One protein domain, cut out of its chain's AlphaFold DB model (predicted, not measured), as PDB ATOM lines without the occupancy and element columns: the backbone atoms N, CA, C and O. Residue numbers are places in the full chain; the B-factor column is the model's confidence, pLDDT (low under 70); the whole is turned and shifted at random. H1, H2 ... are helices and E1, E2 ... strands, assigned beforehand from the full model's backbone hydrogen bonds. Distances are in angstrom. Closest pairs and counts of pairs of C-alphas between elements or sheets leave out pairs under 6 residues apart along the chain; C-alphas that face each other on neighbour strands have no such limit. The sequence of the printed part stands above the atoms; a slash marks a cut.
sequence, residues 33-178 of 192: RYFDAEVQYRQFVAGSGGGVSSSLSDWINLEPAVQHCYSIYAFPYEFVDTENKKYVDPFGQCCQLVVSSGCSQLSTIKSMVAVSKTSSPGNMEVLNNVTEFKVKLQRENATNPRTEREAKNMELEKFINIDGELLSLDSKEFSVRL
ATOM      1  N   ARG A  33     292.285 229.585 268.837       80.69
ATOM      2  CA  ARG A  33     291.749 229.252 270.159       80.69
ATOM      3  C   ARG A  33     290.893 228.001 270.042       80.69
ATOM      4  O   ARG A  33     290.072 227.924 269.135       80.69
ATOM      5  N   TYR A  34     291.073 227.081 270.974       85.06
ATOM      6  CA  TYR A  34     290.231 225.906 271.117       85.06
ATOM      7  C   TYR A  34     289.610 225.891 272.512       85.06
ATOM      8  O   TYR A  34     290.140 226.521 273.430       85.06
ATOM      9  N   PHE A  35     288.485 225.205 272.644       86.62
ATOM     10  CA  PHE A  35     287.777 224.979 273.894       86.62
ATOM     11  C   PHE A  35     287.183 223.575 273.878       86.62
ATOM     12  O   PHE A  35     286.766 223.091 272.826       86.62
ATOM     13  N   ASP A  36     287.126 222.930 275.035       89.25
ATOM     14  CA  ASP A  36     286.529 221.606 275.140       89.25
ATOM     15  C   ASP A  36     285.025 221.738 275.378       89.25
ATOM     16  O   ASP A  36     284.570 222.502 276.235       89.25
ATOM     17  N   ALA A  37     284.234 221.024 274.586       91.31
ATOM     18  CA  ALA A  37     282.783 221.073 274.671       91.31
ATOM     19  C   ALA A  37     282.163 219.690 274.491       91.31
ATOM     20  O   ALA A  37     282.624 218.881 273.691       91.31
ATOM     21  N   GLU A  38     281.081 219.458 275.220       93.38
ATOM     22  CA  GLU A  38     280.152 218.360 275.000       93.38
ATOM     23  C   GLU A  38     278.952 218.902 274.218       93.38
ATOM     24  O   GLU A  38     278.351 219.914 274.604       93.38
ATOM     25  N   VAL A  39     278.630 218.249 273.100       93.50
ATOM     26  CA  VAL A  39     277.532 218.645 272.213       93.50
ATOM     27  C   VAL A  39     276.500 217.531 272.172       93.50
ATOM     28  O   VAL A  39     276.800 216.399 271.793       93.50
ATOM     29  N   GLN A  40     275.269 217.875 272.534       94.69
ATOM     30  CA  GLN A  40     274.115 216.987 272.431       94.69
ATOM     31  C   GLN A  40     273.111 217.610 271.472       94.69
ATOM     32  O   GLN A  40     272.898 218.823 271.499       94.69
ATOM     33  N   TYR A  41     272.473 216.811 270.630       93.00
ATOM     34  CA  TYR A  41     271.519 217.316 269.650       93.00
ATOM     35  C   TYR A  41     270.337 216.371 269.463       93.00
ATOM     36  O   TYR A  41     270.395 215.189 269.793       93.00
ATOM     37  N   ARG A  42     269.247 216.916 268.933       91.00
ATOM     38  CA  ARG A  42     268.076 216.174 268.471       91.00
ATOM     39  C   ARG A  42     267.864 216.456 267.003       91.00
ATOM     40  O   ARG A  42     268.004 217.596 266.559       91.00
ATOM     41  N   GLN A  43     267.506 215.419 266.263       87.69
ATOM     42  CA  GLN A  43     267.179 215.531 264.849       87.69
ATOM     43  C   GLN A  43     265.692 215.335 264.613       87.69
ATOM     44  O   GLN A  43     265.026 214.541 265.285       87.69
ATOM     45  N   PHE A  44     265.183 216.044 263.614       79.25
ATOM     46  CA  PHE A  44     263.888 215.738 263.042       79.25
ATOM     47  C   PHE A  44     263.979 214.409 262.283       79.25
ATOM     48  O   PHE A  44     264.740 214.283 261.323       79.25
ATOM     49  N   VAL A  45     263.196 213.421 262.713       69.06
ATOM     50  CA  VAL A  45     263.034 212.152 261.999       69.06
ATOM     51  C   VAL A  45     261.672 212.195 261.320       69.06
ATOM     52  O   VAL A  45     260.639 212.122 261.984       69.06
ATOM     53  N   ALA A  46     261.662 212.342 259.995       60.66
ATOM     54  CA  ALA A  46     260.434 212.213 259.225       60.66
ATOM     55  C   ALA A  46     259.954 210.758 259.327       60.66
ATOM     56  O   ALA A  46     260.619 209.845 258.838       60.66
ATOM     57  N   GLY A  47     258.821 210.532 259.995       50.56
ATOM     58  CA  GLY A  47     258.212 209.210 260.075       50.56
ATOM     59  C   GLY A  47     257.889 208.691 258.674       50.56
ATOM     60  O   GLY A  47     257.162 209.329 257.913       50.56
ATOM     61  N   SER A  48     258.428 207.528 258.320       38.53
ATOM     62  CA  SER A  48     258.019 206.789 257.128       38.53
ATOM     63  C   SER A  48     256.593 206.267 257.330       38.53
ATOM     64  O   SER A  48     256.401 205.171 257.852       38.53
ATOM     65  N   GLY A  49     255.587 207.056 256.954       37.06
ATOM     66  CA  GLY A  49     254.182 206.643 256.966       37.06
ATOM     67  C   GLY A  49     253.262 207.707 257.552       37.06
ATOM     68  O   GLY A  49     253.438 208.129 258.688       37.06
ATOM     69  N   GLY A  50     252.292 208.144 256.746       38.28
ATOM     70  CA  GLY A  50     251.389 209.258 257.025       38.28
ATOM     71  C   GLY A  50     250.733 209.212 258.405       38.28
ATOM     72  O   GLY A  50     249.958 208.316 258.719       38.28
ATOM     73  N   GLY A  51     251.023 210.238 259.197       36.41
ATOM     74  CA  GLY A  51     250.424 210.500 260.497       36.41
ATOM     75  C   GLY A  51     251.215 211.607 261.178       36.41
ATOM     76  O   GLY A  51     252.387 211.427 261.491       36.41
ATOM     77  N   VAL A  52     250.609 212.782 261.343       41.81
ATOM     78  CA  VAL A  52     251.235 213.955 261.970       41.81
ATOM     79  C   VAL A  52     251.391 213.691 263.470       41.81
ATOM     80  O   VAL A  52     250.566 214.094 264.282       41.81
ATOM     81  N   SER A  53     252.451 212.984 263.844       39.31
ATOM     82  CA  SER A  53     252.966 212.957 265.209       39.31
ATOM     83  C   SER A  53     254.480 213.109 265.138       39.31
ATOM     84  O   SER A  53     255.204 212.146 264.892       39.31
ATOM     85  N   SER A  54     254.956 214.342 265.304       50.50
ATOM     86  CA  SER A  54     256.377 214.655 265.437       50.50
ATOM     87  C   SER A  54     256.894 214.114 266.772       50.50
ATOM     88  O   SER A  54     256.804 214.768 267.809       50.50
ATOM     89  N   SER A  55     257.431 212.894 266.781       55.16
ATOM     90  CA  SER A  55     258.192 212.417 267.936       55.16
ATOM     91  C   SER A  55     259.565 213.092 267.920       55.16
ATOM     92  O   SER A  55     260.347 212.877 266.993       55.16
ATOM     93  N   LEU A  56     259.865 213.919 268.924       62.03
ATOM     94  CA  LEU A  56     261.240 214.363 269.166       62.03
ATOM     95  C   LEU A  56     262.114 213.124 269.391       62.03
ATOM     96  O   LEU A  56     261.768 212.275 270.211       62.03
ATOM     97  N   SER A  57     263.222 213.023 268.658       70.06
ATOM     98  CA  SER A  57     264.225 211.985 268.894       70.06
ATOM     99  C   SER A  57     264.835 212.124 270.295       70.06
ATOM    100  O   SER A  57     264.859 213.213 270.887       70.06
ATOM    101  N   ASP A  58     265.326 211.009 270.835       85.06
ATOM    102  CA  ASP A  58     266.163 211.039 272.031       85.06
ATOM    103  C   ASP A  58     267.422 211.881 271.781       85.06
ATOM    104  O   ASP A  58     267.849 212.079 270.642       85.06
ATOM    105  N   TRP A  59     267.996 212.424 272.856       90.12
ATOM    106  CA  TRP A  59     269.234 213.197 272.758       90.12
ATOM    107  C   TRP A  59     270.368 212.318 272.228       90.12
ATOM    108  O   TRP A  59     270.653 211.261 272.788       90.12
ATOM    109  N   ILE A  60     271.025 212.787 271.170       92.38
ATOM    110  CA  ILE A  60     272.190 212.149 270.565       92.38
ATOM    111  C   ILE A  60     273.430 212.908 271.031       92.38
ATOM    112  O   ILE A  60     273.535 214.120 270.826       92.38
ATOM    113  N   ASN A  61     274.372 212.198 271.649       91.50
ATOM    114  CA  ASN A  61     275.682 212.750 271.979       91.50
ATOM    115  C   ASN A  61     276.569 212.704 270.738       91.50
ATOM    116  O   ASN A  61     276.639 211.680 270.054       91.50
ATOM    117  N   LEU A  62     277.234 213.814 270.435       89.12
ATOM    118  CA  LEU A  62     278.211 213.848 269.359       89.12
ATOM    119  C   LEU A  62     279.497 213.160 269.833       89.12
ATOM    120  O   LEU A  62     280.052 213.546 270.858       89.12
ATOM    121  N   GLU A  63     279.956 212.141 269.108       85.00
ATOM    122  CA  GLU A  63     281.167 211.395 269.460       85.00
ATOM    123  C   GLU A  63     282.413 212.017 268.807       85.00
ATOM    124  O   GLU A  63     282.373 212.326 267.617       85.00
ATOM    125  N   PRO A  64     283.537 212.165 269.532       85.56
ATOM    126  CA  PRO A  64     283.729 211.809 270.940       85.56
ATOM    127  C   PRO A  64     282.956 212.737 271.889       85.56
ATOM    128  O   PRO A  64     282.837 213.928 271.611       85.56
ATOM    129  N   ALA A  65     282.482 212.206 273.023       86.62
ATOM    130  CA  ALA A  65     281.646 212.938 273.990       86.62
ATOM    131  C   ALA A  65     282.203 214.312 274.422       86.62
ATOM    132  O   ALA A  65     281.440 215.253 274.632       86.62
ATOM    133  N   VAL A  66     283.529 214.444 274.542       87.19
ATOM    134  CA  VAL A  66     284.206 215.734 274.725       87.19
ATOM    135  C   VAL A  66     285.026 216.034 273.481       87.19
ATOM    136  O   VAL A  66     285.895 215.252 273.092       87.19
ATOM    137  N   GLN A  67     284.762 217.187 272.873       87.12
ATOM    138  CA  GLN A  67     285.390 217.616 271.632       87.12
ATOM    139  C   GLN A  67     286.242 218.854 271.838       87.12
ATOM    140  O   GLN A  67     285.772 219.860 272.369       87.12
ATOM    141  N   HIS A  68     287.464 218.810 271.313       87.75
ATOM    142  CA  HIS A  68     288.361 219.957 271.271       87.75
ATOM    143  C   HIS A  68     287.963 220.901 270.127       87.75
ATOM    144  O   HIS A  68     288.441 220.798 268.998       87.75
ATOM    145  N   CYS A  69     287.020 221.797 270.398       87.44
ATOM    146  CA  CYS A  69     286.354 222.623 269.402       87.44
ATOM    147  C   CYS A  69     287.109 223.927 269.123       87.44
ATOM    148  O   CYS A  69     287.486 224.665 270.027       87.44
ATOM    149  N   TYR A  70     287.255 224.269 267.846       85.81
ATOM    150  CA  TYR A  70     287.627 225.602 267.370       85.81
ATOM    151  C   TYR A  70     286.400 226.517 267.222       85.81
ATOM    152  O   TYR A  70     286.428 227.704 267.563       85.81
ATOM    153  N   SER A  71     285.302 225.984 266.679       88.00
ATOM    154  CA  SER A  71     284.067 226.746 266.499       88.00
ATOM    155  C   SER A  71     282.838 225.856 266.470       88.00
ATOM    156  O   SER A  71     282.855 224.805 265.839       88.00
ATOM    157  N   ILE A  72     281.753 226.350 267.055       90.50
ATOM    158  CA  ILE A  72     280.415 225.785 266.924       90.50
ATOM    159  C   ILE A  72     279.529 226.909 266.398       90.50
ATOM    160  O   ILE A  72     279.576 228.022 266.929       90.50
ATOM    161  N   TYR A  73     278.779 226.657 265.332       90.56
ATOM    162  CA  TYR A  73     277.808 227.608 264.804       90.56
ATOM    163  C   TYR A  73     276.628 226.860 264.189       90.56
ATOM    164  O   TYR A  73     276.781 225.743 263.701       90.56
ATOM    165  N   ALA A  74     275.454 227.478 264.224       90.19
ATOM    166  CA  ALA A  74     274.243 226.920 263.645       90.19
ATOM    167  C   ALA A  74     273.612 227.933 262.694       90.19
ATOM    168  O   ALA A  74     273.611 229.132 262.980       90.19
ATOM    169  N   PHE A  75     273.066 227.444 261.587       87.50
ATOM    170  CA  PHE A  75     272.277 228.243 260.663       87.50
ATOM    171  C   PHE A  75     270.833 227.735 260.634       87.50
ATOM    172  O   PHE A  75     270.619 226.578 260.254       87.50
ATOM    173  N   PRO A  76     269.848 228.559 261.034       85.75
ATOM    174  CA  PRO A  76     268.440 228.177 261.078       85.75
ATOM    175  C   PRO A  76     267.825 228.249 259.676       85.75
ATOM    176  O   PRO A  76     267.037 229.138 259.370       85.75
ATOM    177  N   TYR A  77     268.241 227.345 258.798       79.50
ATOM    178  CA  TYR A  77     267.623 227.162 257.496       79.50
ATOM    179  C   TYR A  77     267.505 225.675 257.167       79.50
ATOM    180  O   TYR A  77     268.278 224.842 257.654       79.50
ATOM    181  N   GLU A  78     266.593 225.370 256.255       77.38
ATOM    182  CA  GLU A  78     266.407 224.052 255.663       77.38
ATOM    183  C   GLU A  78     266.820 224.074 254.186       77.38
ATOM    184  O   GLU A  78     266.589 225.044 253.465       77.38
ATOM    185  N   PHE A  79     267.473 223.010 253.717       75.44
ATOM    186  CA  PHE A  79     267.729 222.841 252.287       75.44
ATOM    187  C   PHE A  79     266.559 222.112 251.652       75.44
ATOM    188  O   PHE A  79     266.346 220.934 251.930       75.44
ATOM    189  N   VAL A  80     265.867 222.782 250.736       73.31
ATOM    190  CA  VAL A  80     264.797 222.164 249.961       73.31
ATOM    191  C   VAL A  80     265.329 221.816 248.580       73.31
ATOM    192  O   VAL A  80     265.735 222.682 247.797       73.31
ATOM    193  N   ASP A  81     265.359 220.517 248.299       73.50
ATOM    194  CA  ASP A  81     265.704 219.979 246.989       73.50
ATOM    195  C   ASP A  81     264.414 219.802 246.188       73.50
ATOM    196  O   ASP A  81     263.584 218.951 246.503       73.50
ATOM    197  N   THR A  82     264.226 220.624 245.162       72.25
ATOM    198  CA  THR A  82     263.236 220.347 244.115       72.25
ATOM    199  C   THR A  82     263.951 219.705 242.940       72.25
ATOM    200  O   THR A  82     265.116 220.015 242.702       72.25
ATOM    201  N   GLU A  83     263.260 218.854 242.177       69.19
ATOM    202  CA  GLU A  83     263.828 218.083 241.054       69.19
ATOM    203  C   GLU A  83     264.701 218.915 240.089       69.19
ATOM    204  O   GLU A  83     265.620 218.375 239.480       69.19
ATOM    205  N   ASN A  84     264.474 220.234 240.003       70.38
ATOM    206  CA  ASN A  84     265.217 221.154 239.138       70.38
ATOM    207  C   ASN A  84     266.056 222.226 239.863       70.38
ATOM    208  O   ASN A  84     266.887 222.868 239.218       70.38
ATOM    209  N   LYS A  85     265.846 222.485 241.162       73.31
ATOM    210  CA  LYS A  85     266.514 223.582 241.894       73.31
ATOM    211  C   LYS A  85     266.691 223.228 243.378       73.31
ATOM    212  O   LYS A  85     265.762 222.761 244.028       73.31
ATOM    213  N   LYS A  86     267.856 223.553 243.941       72.25
ATOM    214  CA  LYS A  86     268.075 223.583 245.395       72.25
ATOM    215  C   LYS A  86     267.867 225.008 245.882       72.25
ATOM    216  O   LYS A  86     268.506 225.914 245.349       72.25
ATOM    217  N   TYR A  87     267.019 225.208 246.880       76.19
ATOM    218  CA  TYR A  87     266.894 226.500 247.549       76.19
ATOM    219  C   TYR A  87     267.021 226.357 249.063       76.19
ATOM    220  O   TYR A  87     266.923 225.265 249.622       76.19
ATOM    221  N   VAL A  88     267.317 227.483 249.702       78.00
ATOM    222  CA  VAL A  88     267.420 227.608 251.153       78.00
ATOM    223  C   VAL A  88     266.087 228.140 251.654       78.00
ATOM    224  O   VAL A  88     265.673 229.221 251.235       78.00
ATOM    225  N   ASP A  89     265.420 227.383 252.515       77.19
ATOM    226  CA  ASP A  89     264.214 227.803 253.213       77.19
ATOM    227  C   ASP A  89     264.584 228.339 254.609       77.19
ATOM    228  O   ASP A  89     264.921 227.557 255.503       77.19
ATOM    229  N   PRO A  90     264.544 229.666 254.828       76.06
ATOM    230  CA  PRO A  90     264.812 230.254 256.139       76.06
ATOM    231  C   PRO A  90     263.668 230.021 257.143       76.06
ATOM    232  O   PRO A  90     263.799 230.397 258.304       76.06
ATOM    233  N   PHE A  91     262.541 229.441 256.712       75.19
ATOM    234  CA  PHE A  91     261.371 229.138 257.544       75.19
ATOM    235  C   PHE A  91     261.264 227.658 257.915       75.19
ATOM    236  O   PHE A  91     260.256 227.237 258.492       75.19
ATOM    237  N   GLY A  92     262.302 226.884 257.597       73.31
ATOM    238  CA  GLY A  92     262.386 225.472 257.921       73.31
ATOM    239  C   GLY A  92     262.261 225.188 259.417       73.31
ATOM    240  O   GLY A  92     262.470 226.044 260.281       73.31
ATOM    241  N   GLN A  93     261.926 223.941 259.741       78.75
ATOM    242  CA  GLN A  93     261.762 223.500 261.136       78.75
ATOM    243  C   GLN A  93     263.062 222.980 261.756       78.75
ATOM    244  O   GLN A  93     263.072 222.469 262.878       78.75
ATOM    245  N   CYS A  94     264.156 223.079 261.013       83.19
ATOM    246  CA  CYS A  94     265.444 222.538 261.379       83.19
ATOM    247  C   CYS A  94     266.577 223.516 261.052       83.19
ATOM    248  O   CYS A  94     266.406 224.495 260.328       83.19
ATOM    249  N   CYS A  95     267.742 223.260 261.638       86.94
ATOM    250  CA  CYS A  95     268.966 223.997 261.379       86.94
ATOM    251  C   CYS A  95     270.076 223.048 260.948       86.94
ATOM    252  O   CYS A  95     270.071 221.845 261.247       86.94
ATOM    253  N   GLN A  96     271.066 223.631 260.287       87.50
ATOM    254  CA  GLN A  96     272.367 223.015 260.122       87.50
ATOM    255  C   GLN A  96     273.263 223.436 261.289       87.50
ATOM    256  O   GLN A  96     273.558 224.620 261.445       87.50
ATOM    257  N   LEU A  97     273.706 222.470 262.092       90.00
ATOM    258  CA  LEU A  97     274.681 222.671 263.163       90.00
ATOM    259  C   LEU A  97     276.057 222.219 262.672       90.00
ATOM    260  O   LEU A  97     276.220 221.088 262.216       90.00
ATOM    261  N   VAL A  98     277.053 223.092 262.781       89.69
ATOM    262  CA  VAL A  98     278.434 222.797 262.403       89.69
ATOM    263  C   VAL A  98     279.332 222.854 263.627       89.69
ATOM    264  O   VAL A  98     279.416 223.878 264.311       89.69
ATOM    265  N   VAL A  99     280.045 221.757 263.866       89.81
ATOM    266  CA  VAL A  99     281.044 221.620 264.927       89.81
ATOM    267  C   VAL A  99     282.411 221.428 264.281       89.81
ATOM    268  O   VAL A  99     282.617 220.543 263.458       89.81
ATOM    269  N   SER A 100     283.358 222.300 264.600       88.25
ATOM    270  CA  SER A 100     284.694 222.315 264.006       88.25
ATOM    271  C   SER A 100     285.719 222.005 265.082       88.25
ATOM    272  O   SER A 100     285.884 222.803 266.002       88.25
ATOM    273  N   SER A 101     286.418 220.877 264.954       81.19
ATOM    274  CA  SER A 101     287.380 220.353 265.938       81.19
ATOM    275  C   SER A 101     288.845 220.397 265.480       81.19
ATOM    276  O   SER A 101     289.750 220.060 266.233       81.19
ATOM    277  N   GLY A 102     289.121 220.821 264.242       68.50
ATOM    278  CA  GLY A 102     290.500 220.827 263.729       68.50
ATOM    279  C   GLY A 102     290.726 221.559 262.407       68.50
ATOM    280  O   GLY A 102     291.870 221.771 261.993       68.50
ATOM    281  N   CYS A 103     289.668 222.004 261.727       67.62
ATOM    282  CA  CYS A 103     289.818 222.607 260.406       67.62
ATOM    283  C   CYS A 103     290.499 223.996 260.437       67.62
ATOM    284  O   CYS A 103     290.595 224.673 261.465       67.62
ATOM    285  N   SER A 104     291.040 224.434 259.294       70.31
ATOM    286  CA  SER A 104     291.622 225.779 259.152       70.31
ATOM    287  C   SER A 104     290.559 226.879 259.321       70.31
ATOM    288  O   SER A 104     289.381 226.650 259.048       70.31
ATOM    289  N   GLN A 105     290.963 228.096 259.717       72.44
ATOM    290  CA  GLN A 105     290.040 229.244 259.790       72.44
ATOM    291  C   GLN A 105     289.358 229.484 258.436       72.44
ATOM    292  O   GLN A 105     288.153 229.709 258.364       72.44
ATOM    293  N   LEU A 106     290.120 229.323 257.348       74.81
ATOM    294  CA  LEU A 106     289.615 229.404 255.983       74.81
ATOM    295  C   LEU A 106     288.554 228.330 255.698       74.81
ATOM    296  O   LEU A 106     287.565 228.624 255.044       74.81
ATOM    297  N   SER A 107     288.733 227.102 256.190       74.25
ATOM    298  CA  SER A 107     287.741 226.023 256.054       74.25
ATOM    299  C   SER A 107     286.452 226.342 256.816       74.25
ATOM    300  O   SER A 107     285.361 226.105 256.302       74.25
ATOM    301  N   THR A 108     286.566 226.930 258.011       76.19
ATOM    302  CA  THR A 108     285.406 227.391 258.796       76.19
ATOM    303  C   THR A 108     284.650 228.501 258.059       76.19
ATOM    304  O   THR A 108     283.435 228.448 257.945       76.19
ATOM    305  N   ILE A 109     285.353 229.477 257.482       78.00
ATOM    306  CA  ILE A 109     284.714 230.540 256.691       78.00
ATOM    307  C   ILE A 109     284.099 229.969 255.406       78.00
ATOM    308  O   ILE A 109     282.980 230.317 255.044       78.00
ATOM    309  N   LYS A 110     284.799 229.056 254.723       76.06
ATOM    310  CA  LYS A 110     284.288 228.397 253.516       76.06
ATOM    311  C   LYS A 110     283.002 227.628 253.786       76.06
ATOM    312  O   LYS A 110     282.115 227.705 252.955       76.06
ATOM    313  N   SER A 111     282.879 226.950 254.924       75.25
ATOM    314  CA  SER A 111     281.652 226.224 255.290       75.25
ATOM    315  C   SER A 111     280.471 227.138 255.630       75.25
ATOM    316  O   SER A 111     279.330 226.716 255.493       75.25
ATOM    317  N   MET A 112     280.714 228.405 255.983       74.56
ATOM    318  CA  MET A 112     279.641 229.398 256.127       74.56
ATOM    319  C   MET A 112     279.082 229.878 254.781       74.56
ATOM    320  O   MET A 112     277.930 230.290 254.710       74.56
ATOM    321  N   VAL A 113     279.900 229.869 253.723       70.88
ATOM    322  CA  VAL A 113     279.553 230.441 252.407       70.88
ATOM    323  C   VAL A 113     279.196 229.361 251.387       70.88
ATOM    324  O   VAL A 113     278.334 229.552 250.535       70.88
ATOM    325  N   ALA A 114     279.880 228.225 251.451       62.75
ATOM    326  CA  ALA A 114     279.663 227.080 250.595       62.75
ATOM    327  C   ALA A 114     278.997 225.978 251.412       62.75
ATOM    328  O   ALA A 114     279.506 225.573 252.455       62.75
ATOM    329  N   VAL A 115     277.908 225.433 250.870       56.31
ATOM    330  CA  VAL A 115     277.258 224.198 251.330       56.31
ATOM    331  C   VAL A 115     278.171 223.006 251.006       56.31
ATOM    332  O   VAL A 115     277.853 222.129 250.205       56.31
ATOM    333  N   SER A 116     279.403 223.020 251.508       49.34
ATOM    334  CA  SER A 116     280.389 221.998 251.199       49.34
ATOM    335  C   SER A 116     280.146 220.783 252.083       49.34
ATOM    336  O   SER A 116     280.325 220.837 253.298       49.34
ATOM    337  N   LYS A 117     279.775 219.671 251.437       52.41
ATOM    338  CA  LYS A 117     279.796 218.310 251.983       52.41
ATOM    339  C   LYS A 117     281.228 217.927 252.368       52.41
ATOM    340  O   LYS A 117     281.914 217.250 251.610       52.41
ATOM    341  N   THR A 118     281.713 218.367 253.518       49.12
ATOM    342  CA  THR A 118     282.988 217.882 254.054       49.12
ATOM    343  C   THR A 118     282.816 217.536 255.519       49.12
ATOM    344  O   THR A 118     283.217 218.294 256.394       49.12
ATOM    345  N   SER A 119     282.212 216.373 255.764       49.75
ATOM    346  CA  SER A 119     282.271 215.664 257.037       49.75
ATOM    347  C   SER A 119     283.430 214.665 256.978       49.75
ATOM    348  O   SER A 119     283.223 213.477 256.730       49.75
ATOM    349  N   SER A 120     284.671 215.131 257.119       52.94
ATOM    350  CA  SER A 120     285.727 214.211 257.558       52.94
ATOM    351  C   SER A 120     285.667 214.180 259.089       52.94
ATOM    352  O   SER A 120     285.875 215.251 259.682       52.94
ATOM    353  N   PRO A 121     285.389 213.021 259.714       50.66
ATOM    354  CA  PRO A 121     285.359 212.885 261.168       50.66
ATOM    355  C   PRO A 121     286.611 213.501 261.801       50.66
ATOM    356  O   PRO A 121     287.718 213.308 261.294       50.66
ATOM    357  N   GLY A 122     286.439 214.297 262.858       57.50
ATOM    358  CA  GLY A 122     287.548 214.935 263.575       57.50
ATOM    359  C   GLY A 122     288.068 216.272 263.019       57.50
ATOM    360  O   GLY A 122     288.903 216.891 263.677       57.50
ATOM    361  N   ASN A 123     287.570 216.781 261.882       73.69
ATOM    362  CA  ASN A 123     287.916 218.138 261.406       73.69
ATOM    363  C   ASN A 123     286.739 219.114 261.445       73.69
ATOM    364  O   ASN A 123     286.887 220.245 261.923       73.69
ATOM    365  N   MET A 124     285.614 218.701 260.865       81.62
ATOM    366  CA  MET A 124     284.380 219.470 260.769       81.62
ATOM    367  C   MET A 124     283.217 218.500 260.607       81.62
ATOM    368  O   MET A 124     283.207 217.688 259.683       81.62
ATOM    369  N   GLU A 125     282.246 218.607 261.495       85.88
ATOM    370  CA  GLU A 125     281.041 217.797 261.514       85.88
ATOM    371  C   GLU A 125     279.853 218.693 261.202       85.88
ATOM    372  O   GLU A 125     279.642 219.722 261.843       85.88
ATOM    373  N   VAL A 126     279.114 218.319 260.160       86.31
ATOM    374  CA  VAL A 126     277.946 219.051 259.676       86.31
ATOM    375  C   VAL A 126     276.721 218.195 259.961       86.31
ATOM    376  O   VAL A 126     276.459 217.214 259.264       86.31
ATOM    377  N   LEU A 127     275.991 218.563 261.006       87.69
ATOM    378  CA  LEU A 127     274.764 217.912 261.436       87.69
ATOM    379  C   LEU A 127     273.585 218.625 260.777       87.69
ATOM    380  O   LEU A 127     273.347 219.810 261.005       87.69
ATOM    381  N   ASN A 128     272.849 217.897 259.941       85.56
ATOM    382  CA  ASN A 128     271.654 218.414 259.278       85.56
ATOM    383  C   ASN A 128     270.398 218.035 260.069       85.56
ATOM    384  O   ASN A 128     270.420 217.101 260.876       85.56
ATOM    385  N   ASN A 129     269.299 218.735 259.792       84.94
ATOM    386  CA  ASN A 129     267.980 218.481 260.368       84.94
ATOM    387  C   ASN A 129     267.941 218.550 261.906       84.94
ATOM    388  O   ASN A 129     267.150 217.849 262.537       84.94
ATOM    389  N   VAL A 130     268.790 219.381 262.520       88.94
ATOM    390  CA  VAL A 130     268.838 219.550 263.979       88.94
ATOM    391  C   VAL A 130     267.696 220.457 264.427       88.94
ATOM    392  O   VAL A 130     267.545 221.551 263.894       88.94
ATOM    393  N   THR A 131     266.903 220.017 265.403       89.19
ATOM    394  CA  THR A 131     265.771 220.780 265.967       89.19
ATOM    395  C   THR A 131     266.129 221.459 267.284       89.19
ATOM    396  O   THR A 131     265.692 222.574 267.576       89.19
ATOM    397  N   GLU A 132     266.946 220.783 268.085       92.19
ATOM    398  CA  GLU A 132     267.411 221.237 269.388       92.19
ATOM    399  C   GLU A 132     268.867 220.819 269.560       92.19
ATOM    400  O   GLU A 132     269.259 219.725 269.153       92.19
ATOM    401  N   PHE A 133     269.668 221.666 270.198       93.75
ATOM    402  CA  PHE A 133     271.010 221.297 270.620       93.75
ATOM    403  C   PHE A 133     271.371 221.916 271.968       93.75
ATOM    404  O   PHE A 133     270.808 222.924 272.406       93.75
ATOM    405  N   LYS A 134     272.316 221.277 272.645       94.31
ATOM    406  CA  LYS A 134     272.924 221.722 273.891       94.31
ATOM    407  C   LYS A 134     274.425 221.720 273.719       94.31
ATOM    408  O   LYS A 134     274.987 220.773 273.172       94.31
ATOM    409  N   VAL A 135     275.054 222.774 274.210       93.44
ATOM    410  CA  VAL A 135     276.507 222.876 274.274       93.44
ATOM    411  C   VAL A 135     276.880 223.108 275.723       93.44
ATOM    412  O   VAL A 135     276.407 224.058 276.351       93.44
ATOM    413  N   LYS A 136     277.742 222.241 276.242       93.00
ATOM    414  CA  LYS A 136     278.288 222.337 277.589       93.00
ATOM    415  C   LYS A 136     279.797 222.460 277.508       93.00
ATOM    416  O   LYS A 136     280.478 221.553 277.041       93.00
ATOM    417  N   LEU A 137     280.322 223.583 277.982       90.25
ATOM    418  CA  LEU A 137     281.760 223.809 278.043       90.25
ATOM    419  C   LEU A 137     282.376 222.954 279.152       90.25
ATOM    420  O   LEU A 137     282.030 223.093 280.331       90.25
ATOM    421  N   GLN A 138     283.308 222.093 278.764       86.38
ATOM    422  CA  GLN A 138     284.106 221.281 279.668       86.38
ATOM    423  C   GLN A 138     285.431 222.005 279.908       86.38
ATOM    424  O   GLN A 138     286.039 222.559 278.998       86.38
ATOM    425  N   ARG A 139     285.890 222.039 281.157       74.06
ATOM    426  CA  ARG A 139     287.264 222.450 281.454       74.06
ATOM    427  C   ARG A 139     287.886 221.414 282.345       74.06
ATOM    428  O   ARG A 139     287.484 221.304 283.501       74.06
ATOM    429  N   GLU A 140     288.871 220.704 281.810       54.91
ATOM    430  CA  GLU A 140     289.521 219.631 282.552       54.91
ATOM    431  C   GLU A 140     290.270 220.147 283.779       54.91
ATOM    432  O   GLU A 140     290.233 219.483 284.803       54.91
ATOM    433  N   ASN A 141     290.894 221.328 283.751       48.28
ATOM    434  CA  ASN A 141     291.641 221.853 284.896       48.28
ATOM    435  C   ASN A 141     291.908 223.356 284.744       48.28
ATOM    436  O   ASN A 141     292.768 223.711 283.950       48.28
ATOM    437  N   ALA A 142     291.211 224.216 285.499       50.94
ATOM    438  CA  ALA A 142     291.681 225.535 285.967       50.94
ATOM    439  C   ALA A 142     290.492 226.430 286.345       50.94
ATOM    440  O   ALA A 142     289.861 227.074 285.503       50.94
ATOM    441  N   THR A 143     290.226 226.541 287.644       58.50
ATOM    442  CA  THR A 143     289.479 227.680 288.196       58.50
ATOM    443  C   THR A 143     290.274 228.986 288.036       58.50
ATOM    444  O   THR A 143     289.673 230.055 288.029       58.50
ATOM    445  N   ASN A 144     291.600 228.891 287.834       65.38
ATOM    446  CA  ASN A 144     292.528 230.017 287.724       65.38
ATOM    447  C   ASN A 144     293.374 229.943 286.437       65.38
ATOM    448  O   ASN A 144     294.089 228.952 286.263       65.38
ATOM    449  N   PRO A 145     293.357 230.976 285.577       72.12
ATOM    450  CA  PRO A 145     294.212 231.029 284.394       72.12
ATOM    451  C   PRO A 145     295.693 231.087 284.789       72.12
ATOM    452  O   PRO A 145     296.066 231.814 285.709       72.12
ATOM    453  N   ARG A 146     296.555 230.357 284.072       77.69
ATOM    454  CA  ARG A 146     298.016 230.370 284.266       77.69
ATOM    455  C   ARG A 146     298.701 231.488 283.478       77.69
ATOM    456  O   ARG A 146     299.829 231.851 283.796       77.69
ATOM    457  N   THR A 147     298.043 232.026 282.448       80.94
ATOM    458  CA  THR A 147     298.572 233.102 281.590       80.94
ATOM    459  C   THR A 147     297.507 234.152 281.264       80.94
ATOM    460  O   THR A 147     296.313 233.864 281.296       80.94
ATOM    461  N   GLU A 148     297.924 235.364 280.883       81.00
ATOM    462  CA  GLU A 148     297.010 236.427 280.425       81.00
ATOM    463  C   GLU A 148     296.206 236.001 279.186       81.00
ATOM    464  O   GLU A 148     295.004 236.249 279.089       81.00
ATOM    465  N   ARG A 149     296.844 235.273 278.260       77.88
ATOM    466  CA  ARG A 149     296.173 234.706 277.083       77.88
ATOM    467  C   ARG A 149     295.083 233.715 277.481       77.88
ATOM    468  O   ARG A 149     294.006 233.722 276.893       77.88
ATOM    469  N   GLU A 150     295.359 232.871 278.468       79.31
ATOM    470  CA  GLU A 150     294.373 231.944 279.008       79.31
ATOM    471  C   GLU A 150     293.238 232.705 279.692       79.31
ATOM    472  O   GLU A 150     292.087 232.445 279.373       79.31
ATOM    473  N   ALA A 151     293.528 233.719 280.512       81.88
ATOM    474  CA  ALA A 151     292.505 234.565 281.130       81.88
ATOM    475  C   ALA A 151     291.576 235.212 280.087       81.88
ATOM    476  O   ALA A 151     290.353 235.155 280.230       81.88
ATOM    477  N   LYS A 152     292.139 235.741 278.993       81.69
ATOM    478  CA  LYS A 152     291.364 236.302 277.878       81.69
ATOM    479  C   LYS A 152     290.521 235.238 277.172       81.69
ATOM    480  O   LYS A 152     289.347 235.466 276.892       81.69
ATOM    481  N   ASN A 153     291.078 234.053 276.920       82.06
ATOM    482  CA  ASN A 153     290.321 232.931 276.356       82.06
ATOM    483  C   ASN A 153     289.158 232.524 277.271       82.06
ATOM    484  O   ASN A 153     288.054 232.292 276.787       82.06
ATOM    485  N   MET A 154     289.393 232.501 278.586       82.38
ATOM    486  CA  MET A 154     288.379 232.179 279.582       82.38
ATOM    487  C   MET A 154     287.241 233.199 279.620       82.38
ATOM    488  O   MET A 154     286.107 232.830 279.920       82.38
ATOM    489  N   GLU A 155     287.536 234.471 279.363       83.62
ATOM    490  CA  GLU A 155     286.528 235.523 279.250       83.62
ATOM    491  C   GLU A 155     285.665 235.315 277.998       83.62
ATOM    492  O   GLU A 155     284.442 235.365 278.079       83.62
ATOM    493  N   LEU A 156     286.290 234.989 276.862       82.88
ATOM    494  CA  LEU A 156     285.608 234.762 275.582       82.88
ATOM    495  C   LEU A 156     284.684 233.533 275.575       82.88
ATOM    496  O   LEU A 156     283.754 233.473 274.780       82.88
ATOM    497  N   GLU A 157     284.922 232.546 276.441       85.94
ATOM    498  CA  GLU A 157     284.023 231.393 276.631       85.94
ATOM    499  C   GLU A 157     282.671 231.766 277.244       85.94
ATOM    500  O   GLU A 157     281.720 230.997 277.143       85.94
ATOM    501  N   LYS A 158     282.566 232.945 277.861       86.50
ATOM    502  CA  LYS A 158     281.326 233.422 278.480       86.50
ATOM    503  C   LYS A 158     280.405 234.131 277.498       86.50
ATOM    504  O   LYS A 158     279.423 234.716 277.936       86.50
ATOM    505  N   PHE A 159     280.724 234.137 276.207       88.81
ATOM    506  CA  PHE A 159     279.945 234.865 275.219       88.81
ATOM    507  C   PHE A 159     279.481 233.973 274.077       88.81
ATOM    508  O   PHE A 159     280.240 233.165 273.542       88.81
ATOM    509  N   ILE A 160     278.241 234.197 273.654       90.25
ATOM    510  CA  ILE A 160     277.667 233.657 272.425       90.25
ATOM    511  C   ILE A 160     277.344 234.808 271.472       90.25
ATOM    512  O   ILE A 160     277.025 235.911 271.904       90.25
ATOM    513  N   ASN A 161     277.460 234.554 270.170       89.94
ATOM    514  CA  ASN A 161     277.006 235.479 269.139       89.94
ATOM    515  C   ASN A 161     275.679 234.979 268.560       89.94
ATOM    516  O   ASN A 161     275.652 233.868 268.026       89.94
ATOM    517  N   ILE A 162     274.633 235.800 268.627       89.81
ATOM    518  CA  ILE A 162     273.335 235.555 267.989       89.81
ATOM    519  C   ILE A 162     273.064 236.731 267.053       89.81
ATOM    520  O   ILE A 162     272.999 237.867 267.502       89.81
ATOM    521  N   ASP A 163     272.983 236.474 265.748       85.62
ATOM    522  CA  ASP A 163     272.689 237.478 264.709       85.62
ATOM    523  C   ASP A 163     273.539 238.766 264.752       85.62
ATOM    524  O   ASP A 163     273.123 239.836 264.310       85.62
ATOM    525  N   GLY A 164     274.784 238.661 265.226       84.81
ATOM    526  CA  GLY A 164     275.715 239.788 265.335       84.81
ATOM    527  C   GLY A 164     275.707 240.473 266.702       84.81
ATOM    528  O   GLY A 164     276.523 241.370 266.926       84.81
ATOM    529  N   GLU A 165     274.846 240.037 267.619       86.81
ATOM    530  CA  GLU A 165     274.806 240.490 269.002       86.81
ATOM    531  C   GLU A 165     275.579 239.538 269.917       86.81
ATOM    532  O   GLU A 165     275.417 238.316 269.878       86.81
ATOM    533  N   LEU A 166     276.431 240.115 270.764       89.25
ATOM    534  CA  LEU A 166     277.209 239.373 271.745       89.25
ATOM    535  C   LEU A 166     276.434 239.293 273.065       89.25
ATOM    536  O   LEU A 166     276.224 240.311 273.723       89.25
ATOM    537  N   LEU A 167     276.052 238.088 273.475       89.81
ATOM    538  CA  LEU A 167     275.335 237.843 274.725       89.81
ATOM    539  C   LEU A 167     276.244 237.143 275.729       89.81
ATOM    540  O   LEU A 167     276.964 236.208 275.372       89.81
ATOM    541  N   SER A 168     276.206 237.578 276.989       89.62
ATOM    542  CA  SER A 168     276.893 236.896 278.085       89.62
ATOM    543  C   SER A 168     276.099 235.681 278.554       89.62
ATOM    544  O   SER A 168     274.886 235.756 278.734       89.62
ATOM    545  N   LEU A 169     276.794 234.579 278.796       85.94
ATOM    546  CA  LEU A 169     276.245 233.358 279.361       85.94
ATOM    547  C   LEU A 169     276.487 233.340 280.874       85.94
ATOM    548  O   LEU A 169     277.632 233.387 281.328       85.94
ATOM    549  N   ASP A 170     275.412 233.207 281.649       83.19
ATOM    550  CA  ASP A 170     275.484 233.033 283.111       83.19
ATOM    551  C   ASP A 170     275.978 231.630 283.506       83.19
ATOM    552  O   ASP A 170     276.438 231.385 284.621       83.19
ATOM    553  N   SER A 171     275.872 230.694 282.566       86.25
ATOM    554  CA  SER A 171     276.045 229.260 282.731       86.25
ATOM    555  C   SER A 171     277.038 228.725 281.694       86.25
ATOM    556  O   SER A 171     277.136 229.241 280.584       86.25
ATOM    557  N   LYS A 172     277.770 227.658 282.039       84.88
ATOM    558  CA  LYS A 172     278.659 226.942 281.098       84.88
ATOM    559  C   LYS A 172     277.902 226.054 280.109       84.88
ATOM    560  O   LYS A 172     278.511 225.489 279.203       84.88
ATOM    561  N   GLU A 173     276.605 225.897 280.322       89.94
ATOM    562  CA  GLU A 173     275.699 225.153 279.465       89.94
ATOM    563  C   GLU A 173     274.640 226.098 278.907       89.94
ATOM    564  O   GLU A 173     274.045 226.890 279.645       89.94
ATOM    565  N   PHE A 174     274.385 225.986 277.610       89.62
ATOM    566  CA  PHE A 174     273.251 226.635 276.972       89.62
ATOM    567  C   PHE A 174     272.530 225.649 276.059       89.62
ATOM    568  O   PHE A 174     273.129 224.738 275.482       89.62
ATOM    569  N   SER A 175     271.219 225.843 275.939       91.06
ATOM    570  CA  SER A 175     270.358 225.061 275.062       91.06
ATOM    571  C   SER A 175     269.736 225.979 274.030       91.06
ATOM    572  O   SER A 175     269.223 227.046 274.362       91.06
ATOM    573  N   VAL A 176     269.784 225.546 272.778       90.31
ATOM    574  CA  VAL A 176     269.138 226.213 271.659       90.31
ATOM    575  C   VAL A 176     268.042 225.298 271.147       90.31
ATOM    576  O   VAL A 176     268.263 224.116 270.878       90.31
ATOM    577  N   ARG A 177     266.848 225.865 271.021       88.62
ATOM    578  CA  ARG A 177     265.675 225.209 270.461       88.62
ATOM    579  C   ARG A 177     265.173 226.049 269.307       88.62
ATOM    580  O   ARG A 177     264.928 227.240 269.483       88.62
ATOM    581  N   LEU A 178     264.976 225.420 268.157       81.19
ATOM    582  CA  LEU A 178     264.234 226.055 267.080       81.19
ATOM    583  C   LEU A 178     262.763 226.086 267.464       81.19
ATOM    584  O   LEU A 178     262.140 225.051 267.707       81.19
TER     585      LEU A 178
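Overview. This is residues 33 to 178 of the 192 residues of an uncharacterized protein of Biomphalaria glabrata (UniProt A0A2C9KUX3). Picture a strongly twisted sheet folded over on itself at a sharp bend in E7: E3, E6 and the first part of E7 lie partly over E1, E10 and the rest of E7, with H1 along E6. The hairpin E4 and E5 lies towards one end and H2 at the other; residues 48 to 53 and 81 to 86 stick out, and the small hairpin E8 and E9 is near E3. The 146 printed residues run E1 to E6, H1, E7, H2, E8 to E10, and the class is mixed, helices and strands. The main sheet is branched, its neighbour pairs antiparallel. The whole is compact, with a radius of gyration of the C-alphas of 16.9 A, yet elongated, spanning 57 by 32 by 30 A.

Along the chain. Find C-alpha 35 at (287.777, 224.979, 273.894); from there E1, residues 35 to 43, runs 24.4 A. Next come E2, 67 to 69, E3, 71 to 75, E4, 78 to 82, E5, 85 to 89, and E6, 95 to 100, 16.0 A long. H1, 105 to 113, spans 12.9 A. E7 starts at C-alpha 124, (284.380, 219.470, 260.769), and reaches residue 138, 19.0 A away. H2 is 148 to 156, E8 159 to 162, E9 165 to 168, and E10, 173 to 177, ends at (265.675, 225.209, 270.461).

Arrangement. Start at E7, which bends by 138 degrees at residue 129. E1 lies on one side of it, with N 40 and O 134 3.0 A apart; E6, N 97 and O 127 2.9 A, and E10, N 133 and O 176 2.9 A, lie on the other side. Look for E2 on one side of E1, with N 37 and O 67 2.9 A apart, and E7 on the other side; likewise E3 lies on one side of E6, with N 73 and O 98 3.0 A apart, and E7 on the other side. H1 is on the sheet at a height of 10.0 A, along E6 at 7 degrees on the local plane; the closest C-alphas of the two are those of Ser 100 and Thr 108, 7.3 A apart. H2 is not on that sheet. In the hairpins, N 80 and O 87 of E4 and E5, and N 160 and O 167 of E8 and E9, are each 2.9 A apart. In H1 and H2 every O i to N i+4 pair is within hydrogen-bond range.

Size, cuts and confidence. The two C-alphas farthest apart, those of Gly 50 and Thr 147, are 58.3 A apart. The printed part has no cut. The link from E1 to E2, 23 residues, is long. Look for pLDDT under 70 at residues 45 to 56, 83, 102 to 103, 114 to 122 and 140 to 144; the mean of the printed part is 77.9.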